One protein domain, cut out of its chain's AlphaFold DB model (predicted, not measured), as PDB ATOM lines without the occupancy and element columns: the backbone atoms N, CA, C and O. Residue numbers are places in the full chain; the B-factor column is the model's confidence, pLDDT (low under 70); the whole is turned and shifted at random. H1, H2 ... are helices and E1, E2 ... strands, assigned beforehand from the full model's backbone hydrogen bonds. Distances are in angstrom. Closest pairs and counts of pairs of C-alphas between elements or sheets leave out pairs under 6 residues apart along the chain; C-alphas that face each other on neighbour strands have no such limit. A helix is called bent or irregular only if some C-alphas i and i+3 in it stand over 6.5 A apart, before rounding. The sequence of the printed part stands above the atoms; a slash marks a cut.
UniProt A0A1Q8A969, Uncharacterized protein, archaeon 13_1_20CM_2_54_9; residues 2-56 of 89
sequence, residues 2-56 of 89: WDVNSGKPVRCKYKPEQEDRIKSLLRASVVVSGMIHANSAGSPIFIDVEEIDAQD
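This is residues 2 to 56 of the 89 residues of an uncharacterized protein of archaeon 13_1_20CM_2_54_9 (UniProt A0A1Q8A969). A long hairpin of two sharply bent strands, E2 and E3, makes most of a small twisted sheet; short E1 runs beside the first part of E3, and H1 lies across the later part of E3. H1 is at one end of the long axis and the turn between E2 and E3 at the other. The printed part has 55 residues, with the named elements E1, H1, E2 and E3 along the chain; the mixed sheet has the order E1, E3, E2. The class is mixed, helices and strands; the whole is compact, with a radius of gyration of the C-alphas of 11.4 A, yet elongated, spanning 33 by 21 by 15 A.

Residues 2 to 3 pair briefly with residues 8 to 9, antiparallel. E1, residues 11 to 13, begins at C-alpha 11 (10.525, -32.742, -14.634). H1, residues 16 to 24, is 14.0 A long and irregular: C-alphas 17 and 20 are 7.3 A apart. E2, residues 30 to 38, measures 19.6 A and bends by 84 degrees at residue 35. E3, residues 44 to 54, measures 20.1 A, bends by 93 degrees at residue 50 and ends at C-alpha 54 (14.663, -23.539, -0.337).

The sheet is strongly twisted, with E3 as its inner strand. E2 and E3 form an antiparallel hairpin; N 31 and O 53, 2.8 A apart, are within hydrogen-bond range. E1 is parallel to E3, with N 13 and O 47 within hydrogen-bond range at 2.8 A. H1 is on the sheet at a height of 10.0 A, over E3 and across the strands, at 67 degrees to E3 on the local plane. Their closest C-alphas, of Ile 22 and Ile 52, are 7.5 A apart. In H1, 3 of 5 O i to N i+4 pairs are within hydrogen-bond range.

The two C-alphas farthest apart, of Ser 24 and Ser 40, are 33.6 A apart. The printed part has no cut, and the links E1 to H1, H1 to E2 and E2 to E3 are tight. The mean pLDDT of the printed part is 88.3, and no printed residue is under 70.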
ATOM      1  N   TRP A   2      12.558 -34.774  -7.162       84.25
ATOM      2  CA  TRP A   2      11.818 -35.891  -6.572       84.25
ATOM      3  C   TRP A   2      10.589 -35.356  -5.840       84.25
ATOM      4  O   TRP A   2      10.753 -34.546  -4.930       84.25
ATOM      5  N   ASP A   3       9.388 -35.782  -6.235       85.00
ATOM      6  CA  ASP A   3       8.181 -35.486  -5.463       85.00
ATOM      7  C   ASP A   3       8.051 -36.491  -4.313       85.00
ATOM      8  O   ASP A   3       7.978 -37.706  -4.521       85.00
ATOM      9  N   VAL A   4       8.037 -35.966  -3.089       81.00
ATOM     10  CA  VAL A   4       7.938 -36.745  -1.850       81.00
ATOM     11  C   VAL A   4       6.554 -37.381  -1.711       81.00
ATOM     12  O   VAL A   4       6.456 -38.484  -1.181       81.00
ATOM     13  N   ASN A   5       5.504 -36.731  -2.221       81.06
ATOM     14  CA  ASN A   5       4.132 -37.214  -2.082       81.06
ATOM     15  C   ASN A   5       3.843 -38.360  -3.051       81.06
ATOM     16  O   ASN A   5       3.300 -39.390  -2.653       81.06
ATOM     17  N   SER A   6       4.222 -38.208  -4.325       80.19
ATOM     18  CA  SER A   6       3.996 -39.253  -5.323       80.19
ATOM     19  C   SER A   6       5.082 -40.333  -5.345       80.19
ATOM     20  O   SER A   6       4.893 -41.356  -6.004       80.19
ATOM     21  N   GLY A   7       6.244 -40.093  -4.727       82.94
ATOM     22  CA  GLY A   7       7.408 -40.983  -4.800       82.94
ATOM     23  C   GLY A   7       7.936 -41.162  -6.226       82.94
ATOM     24  O   GLY A   7       8.390 -42.247  -6.590       82.94
ATOM     25  N   LYS A   8       7.807 -40.131  -7.072       85.81
ATOM     26  CA  LYS A   8       8.181 -40.180  -8.493       85.81
ATOM     27  C   LYS A   8       9.018 -38.962  -8.884       85.81
ATOM     28  O   LYS A   8       8.869 -37.890  -8.296       85.81
ATOM     29  N   PRO A   9       9.892 -39.096  -9.895       87.62
ATOM     30  CA  PRO A   9      10.611 -37.958 -10.433       87.62
ATOM     31  C   PRO A   9       9.683 -37.083 -11.286       87.62
ATOM     32  O   PRO A   9       9.054 -37.563 -12.227       87.62
ATOM     33  N   VAL A  10       9.669 -35.785 -10.997       88.81
ATOM     34  CA  VAL A  10       8.960 -34.750 -11.760       88.81
ATOM     35  C   VAL A  10       9.974 -33.905 -12.528       88.81
ATOM     36  O   VAL A  10      11.031 -33.531 -11.995       88.81
ATOM     37  N   ARG A  11       9.686 -33.619 -13.802       90.81
ATOM     38  CA  ARG A  11      10.525 -32.742 -14.634       90.81
ATOM     39  C   ARG A  11      10.165 -31.281 -14.369       90.81
ATOM     40  O   ARG A  11       9.002 -30.918 -14.431       90.81
ATOM     41  N   CYS A  12      11.155 -30.442 -14.105       90.00
ATOM     42  CA  CYS A  12      10.941 -29.016 -13.867       90.00
ATOM     43  C   CYS A  12      11.559 -28.244 -15.026       90.00
ATOM     44  O   CYS A  12      12.753 -28.400 -15.290       90.00
ATOM     45  N   LYS A  13      10.754 -27.448 -15.723       92.50
ATOM     46  CA  LYS A  13      11.211 -26.560 -16.784       92.50
ATOM     47  C   LYS A  13      11.305 -25.154 -16.213       92.50
ATOM     48  O   LYS A  13      10.323 -24.636 -15.705       92.50
ATOM     49  N   TYR A  14      12.487 -24.566 -16.280       92.00
ATOM     50  CA  TYR A  14      12.777 -23.246 -15.731       92.00
ATOM     51  C   TYR A  14      13.367 -22.345 -16.810       92.00
ATOM     52  O   TYR A  14      13.834 -22.823 -17.850       92.00
ATOM     53  N   LYS A  15      13.328 -21.034 -16.570       92.62
ATOM     54  CA  LYS A  15      13.937 -20.055 -17.473       92.62
ATOM     55  C   LYS A  15      15.447 -19.963 -17.234       92.62
ATOM     56  O   LYS A  15      15.883 -20.175 -16.102       92.62
ATOM     57  N   PRO A  16      16.251 -19.596 -18.247       91.56
ATOM     58  CA  PRO A  16      17.699 -19.440 -18.088       91.56
ATOM     59  C   PRO A  16      18.088 -18.475 -16.959       91.56
ATOM     60  O   PRO A  16      19.070 -18.708 -16.267       91.56
ATOM     61  N   GLU A  17      17.280 -17.438 -16.704       92.44
ATOM     62  CA  GLU A  17      17.527 -16.473 -15.620       92.44
ATOM     63  C   GLU A  17      17.534 -17.114 -14.218       92.44
ATOM     64  O   GLU A  17      18.137 -16.586 -13.289       92.44
ATOM     65  N   GLN A  18      16.871 -18.261 -14.050       87.62
ATOM     66  CA  GLN A  18      16.753 -18.968 -12.771       87.62
ATOM     67  C   GLN A  18      17.844 -20.031 -12.578       87.62
ATOM     68  O   GLN A  18      17.891 -20.689 -11.537       87.62
ATOM     69  N   GLU A  19      18.726 -20.217 -13.563       90.69
ATOM     70  CA  GLU A  19      19.718 -21.292 -13.562       90.69
ATOM     71  C   GLU A  19      20.679 -21.194 -12.367       90.69
ATOM     72  O   GLU A  19      20.929 -22.198 -11.698       90.69
ATOM     73  N   ASP A  20      21.164 -19.994 -12.042       92.12
ATOM     74  CA  ASP A  20      22.090 -19.785 -10.923       92.12
ATOM     75  C   ASP A  20      21.432 -20.074  -9.568       92.12
ATOM     76  O   ASP A  20      22.020 -20.733  -8.702       92.12
ATOM     77  N   ARG A  21      20.166 -19.671  -9.406       89.31
ATOM     78  CA  ARG A  21      19.370 -19.991  -8.215       89.31
ATOM     79  C   ARG A  21      19.191 -21.499  -8.072       89.31
ATOM     80  O   ARG A  21      19.422 -22.039  -6.993       89.31
ATOM     81  N   ILE A  22      18.853 -22.196  -9.154       89.19
ATOM     82  CA  ILE A  22      18.664 -23.653  -9.148       89.19
ATOM     83  C   ILE A  22      19.968 -24.378  -8.827       89.19
ATOM     84  O   ILE A  22      19.961 -25.306  -8.017       89.19
ATOM     85  N   LYS A  23      21.095 -23.929  -9.392       90.75
ATOM     86  CA  LYS A  23      22.425 -24.463  -9.068       90.75
ATOM     87  C   LYS A  23      22.731 -24.337  -7.577       90.75
ATOM     88  O   LYS A  23      23.199 -25.303  -6.978       90.75
ATOM     89  N   SER A  24      22.411 -23.193  -6.965       91.06
ATOM     90  CA  SER A  24      22.609 -22.991  -5.521       91.06
ATOM     91  C   SER A  24      21.741 -23.897  -4.637       91.06
ATOM     92  O   SER A  24      22.106 -24.166  -3.495       91.06
ATOM     93  N   LEU A  25      20.621 -24.400  -5.165       89.50
ATOM     94  CA  LEU A  25      19.652 -25.229  -4.444       89.50
ATOM     95  C   LEU A  25      19.783 -26.731  -4.757       89.50
ATOM     96  O   LEU A  25      18.956 -27.541  -4.327       89.50
ATOM     97  N   LEU A  26      20.820 -27.146  -5.491       87.94
ATOM     98  CA  LEU A  26      21.079 -28.563  -5.738       87.94
ATOM     99  C   LEU A  26      21.307 -29.313  -4.420       87.94
ATOM    100  O   LEU A  26      22.037 -28.861  -3.542       87.94
ATOM    101  N   ARG A  27      20.710 -30.507  -4.309       85.56
ATOM    102  CA  ARG A  27      20.715 -31.362  -3.100       85.56
ATOM    103  C   ARG A  27      19.989 -30.772  -1.882       85.56
ATOM    104  O   ARG A  27      19.977 -31.424  -0.839       85.56
ATOM    105  N   ALA A  28      19.368 -29.599  -1.996       86.94
ATOM    106  CA  ALA A  28      18.486 -29.062  -0.967       86.94
ATOM    107  C   ALA A  28      17.042 -29.554  -1.163       86.94
ATOM    108  O   ALA A  28      16.627 -29.906  -2.269       86.94
ATOM    109  N   SER A  29      16.268 -29.560  -0.077       87.69
ATOM    110  CA  SER A  29      14.809 -29.626  -0.163       87.69
ATOM    111  C   SER A  29      14.297 -28.271  -0.626       87.69
ATOM    112  O   SER A  29      14.736 -27.240  -0.118       87.69
ATOM    113  N   VAL A  30      13.394 -28.268  -1.597       90.19
ATOM    114  CA  VAL A  30      12.905 -27.051  -2.244       90.19
ATOM    115  C   VAL A  30      11.398 -27.106  -2.411       90.19
ATOM    116  O   VAL A  30      10.821 -28.185  -2.555       90.19
ATOM    117  N   VAL A  31      10.777 -25.935  -2.397       89.81
ATOM    118  CA  VAL A  31       9.390 -25.734  -2.801       89.81
ATOM    119  C   VAL A  31       9.413 -25.090  -4.178       89.81
ATOM    120  O   VAL A  31      10.170 -24.152  -4.423       89.81
ATOM    121  N   VAL A  32       8.608 -25.632  -5.086       89.62
ATOM    122  CA  VAL A  32       8.474 -25.137  -6.454       89.62
ATOM    123  C   VAL A  32       7.029 -24.731  -6.668       89.62
ATOM    124  O   VAL A  32       6.124 -25.534  -6.435       89.62
ATOM    125  N   SER A  33       6.829 -23.506  -7.132       90.44
ATOM    126  CA  SER A  33       5.535 -22.957  -7.524       90.44
ATOM    127  C   SER A  33       5.508 -22.718  -9.033       90.44
ATOM    128  O   SER A  33       6.516 -22.381  -9.662       90.44
ATOM    129  N   GLY A  34       4.345 -22.959  -9.634       91.19
ATOM    130  CA  GLY A  34       4.128 -22.762 -11.062       91.19
ATOM    131  C   GLY A  34       3.044 -23.670 -11.631       91.19
ATOM    132  O   GLY A  34       2.227 -24.240 -10.900       91.19
ATOM    133  N   MET A  35       3.042 -23.812 -12.954       92.50
ATOM    134  CA  MET A  35       2.006 -24.547 -13.675       92.50
ATOM    135  C   MET A  35       2.323 -26.045 -13.724       92.50
ATOM    136  O   MET A  35       3.346 -26.466 -14.265       92.50
ATOM    137  N   ILE A  36       1.427 -26.857 -13.160       90.94
ATOM    138  CA  ILE A  36       1.572 -28.314 -13.095       90.94
ATOM    139  C   ILE A  36       0.866 -28.959 -14.286       90.94
ATOM    140  O   ILE A  36      -0.330 -28.762 -14.495       90.94
ATOM    141  N   HIS A  37       1.586 -29.815 -15.006       90.12
ATOM    142  CA  HIS A  37       1.032 -30.654 -16.063       90.12
ATOM    143  C   HIS A  37       0.975 -32.101 -15.585       90.12
ATOM    144  O   HIS A  37       2.003 -32.759 -15.377       90.12
ATOM    145  N   ALA A  38      -0.246 -32.586 -15.378       89.75
ATOM    146  CA  ALA A  38      -0.519 -33.910 -14.840       89.75
ATOM    147  C   ALA A  38      -0.929 -34.912 -15.928       89.75
ATOM    148  O   ALA A  38      -1.410 -34.544 -16.999       89.75
ATOM    149  N   ASN A  39      -0.740 -36.201 -15.647       88.25
ATOM    150  CA  ASN A  39      -1.281 -37.273 -16.480       88.25
ATOM    151  C   ASN A  39      -2.797 -37.440 -16.261       88.25
ATOM    152  O   ASN A  39      -3.393 -36.817 -15.386       88.25
ATOM    153  N   SER A  40      -3.420 -38.345 -17.020       88.12
ATOM    154  CA  SER A  40      -4.844 -38.689 -16.873       88.12
ATOM    155  C   SER A  40      -5.225 -39.237 -15.491       88.12
ATOM    156  O   SER A  40      -6.399 -39.230 -15.139       88.12
ATOM    157  N   ALA A  41      -4.247 -39.686 -14.698       85.88
ATOM    158  CA  ALA A  41      -4.420 -40.128 -13.314       85.88
ATOM    159  C   ALA A  41      -4.151 -39.008 -12.285       85.88
ATOM    160  O   ALA A  41      -4.043 -39.287 -11.093       85.88
ATOM    161  N   GLY A  42      -3.982 -37.757 -12.726       82.94
ATOM    162  CA  GLY A  42      -3.735 -36.601 -11.859       82.94
ATOM    163  C   GLY A  42      -2.328 -36.532 -11.254       82.94
ATOM    164  O   GLY A  42      -2.063 -35.656 -10.439       82.94
ATOM    165  N   SER A  43      -1.405 -37.420 -11.640       85.12
ATOM    166  CA  SER A  43      -0.015 -37.368 -11.168       85.12
ATOM    167  C   SER A  43       0.796 -36.334 -11.959       85.12
ATOM    168  O   SER A  43       0.742 -36.365 -13.194       85.12
ATOM    169  N   PRO A  44       1.598 -35.480 -11.301       85.06
ATOM    170  CA  PRO A  44       2.419 -34.484 -11.981       85.06
ATOM    171  C   PRO A  44       3.503 -35.160 -12.831       85.06
ATOM    172  O   PRO A  44       4.258 -36.002 -12.347       85.06
ATOM    173  N   ILE A  45       3.586 -34.791 -14.111       87.25
ATOM    174  CA  ILE A  45       4.635 -35.263 -15.030       87.25
ATOM    175  C   ILE A  45       5.734 -34.206 -15.126       87.25
ATOM    176  O   ILE A  45       6.928 -34.511 -15.010       87.25
ATOM    177  N   PHE A  46       5.328 -32.954 -15.346       91.44
ATOM    178  CA  PHE A  46       6.238 -31.827 -15.421       91.44
ATOM    179  C   PHE A  46       5.614 -30.539 -14.882       91.44
ATOM    180  O   PHE A  46       4.394 -30.411 -14.813       91.44
ATOM    181  N   ILE A  47       6.473 -29.609 -14.474       92.50
ATOM    182  CA  ILE A  47       6.105 -28.311 -13.908       92.50
ATOM    183  C   ILE A  47       6.852 -27.225 -14.676       92.50
ATOM    184  O   ILE A  47       8.079 -27.300 -14.796       92.50
ATOM    185  N   ASP A  48       6.121 -26.230 -15.167       93.12
ATOM    186  CA  ASP A  48       6.701 -24.966 -15.613       93.12
ATOM    187  C   ASP A  48       6.922 -24.094 -14.373       93.12
ATOM    188  O   ASP A  48       5.970 -23.675 -13.716       93.12
ATOM    189  N   VAL A  49       8.190 -23.911 -14.013       93.19
ATOM    190  CA  VAL A  49       8.616 -23.248 -12.780       93.19
ATOM    191  C   VAL A  49       8.463 -21.743 -12.934       93.19
ATOM    192  O   VAL A  49       9.075 -21.139 -13.816       93.19
ATOM    193  N   GLU A  50       7.679 -21.145 -12.046       91.94
ATOM    194  CA  GLU A  50       7.598 -19.694 -11.896       91.94
ATOM    195  C   GLU A  50       8.540 -19.229 -10.789       91.94
ATOM    196  O   GLU A  50       9.315 -18.297 -10.998       91.94
ATOM    197  N   GLU A  51       8.562 -19.936  -9.660       90.25
ATOM    198  CA  GLU A  51       9.406 -19.614  -8.511       90.25
ATOM    199  C   GLU A  51       9.920 -20.893  -7.826       90.25
ATOM    200  O   GLU A  51       9.301 -21.964  -7.862       90.25
ATOM    201  N   ILE A  52      11.134 -20.799  -7.275       90.50
ATOM    202  CA  ILE A  52      11.809 -21.893  -6.580       90.50
ATOM    203  C   ILE A  52      12.531 -21.369  -5.345       90.50
ATOM    204  O   ILE A  52      13.451 -20.550  -5.432       90.50
ATOM    205  N   ASP A  53      12.177 -21.945  -4.203       89.75
ATOM    206  CA  ASP A  53      12.759 -21.589  -2.921       89.75
ATOM    207  C   ASP A  53      13.259 -22.798  -2.162       89.75
ATOM    208  O   ASP A  53      12.758 -23.916  -2.297       89.75
ATOM    209  N   ALA A  54      14.274 -22.563  -1.333       86.88
ATOM    210  CA  ALA A  54      14.663 -23.539  -0.337       86.88
ATOM    211  C   ALA A  54      13.455 -23.809   0.560       86.88
ATOM    212  O   ALA A  54      12.842 -22.890   1.101       86.88
ATOM    213  N   GLN A  55      13.125 -25.082   0.735       82.44
ATOM    214  CA  GLN A  55      12.205 -25.465   1.778       82.44
ATOM    215  C   GLN A  55      12.945 -25.223   3.087       82.44
ATOM    216  O   GLN A  55      13.836 -26.000   3.448       82.44
ATOM    217  N   ASP A  56      12.606 -24.131   3.771       70.06
ATOM    218  CA  ASP A  56      13.092 -23.890   5.121       70.06
ATOM    219  C   ASP A  56      12.813 -25.155   5.925       70.06
ATOM    220  O   ASP A  56      11.660 -25.573   6.095       70.06
TER     221      ASP A  56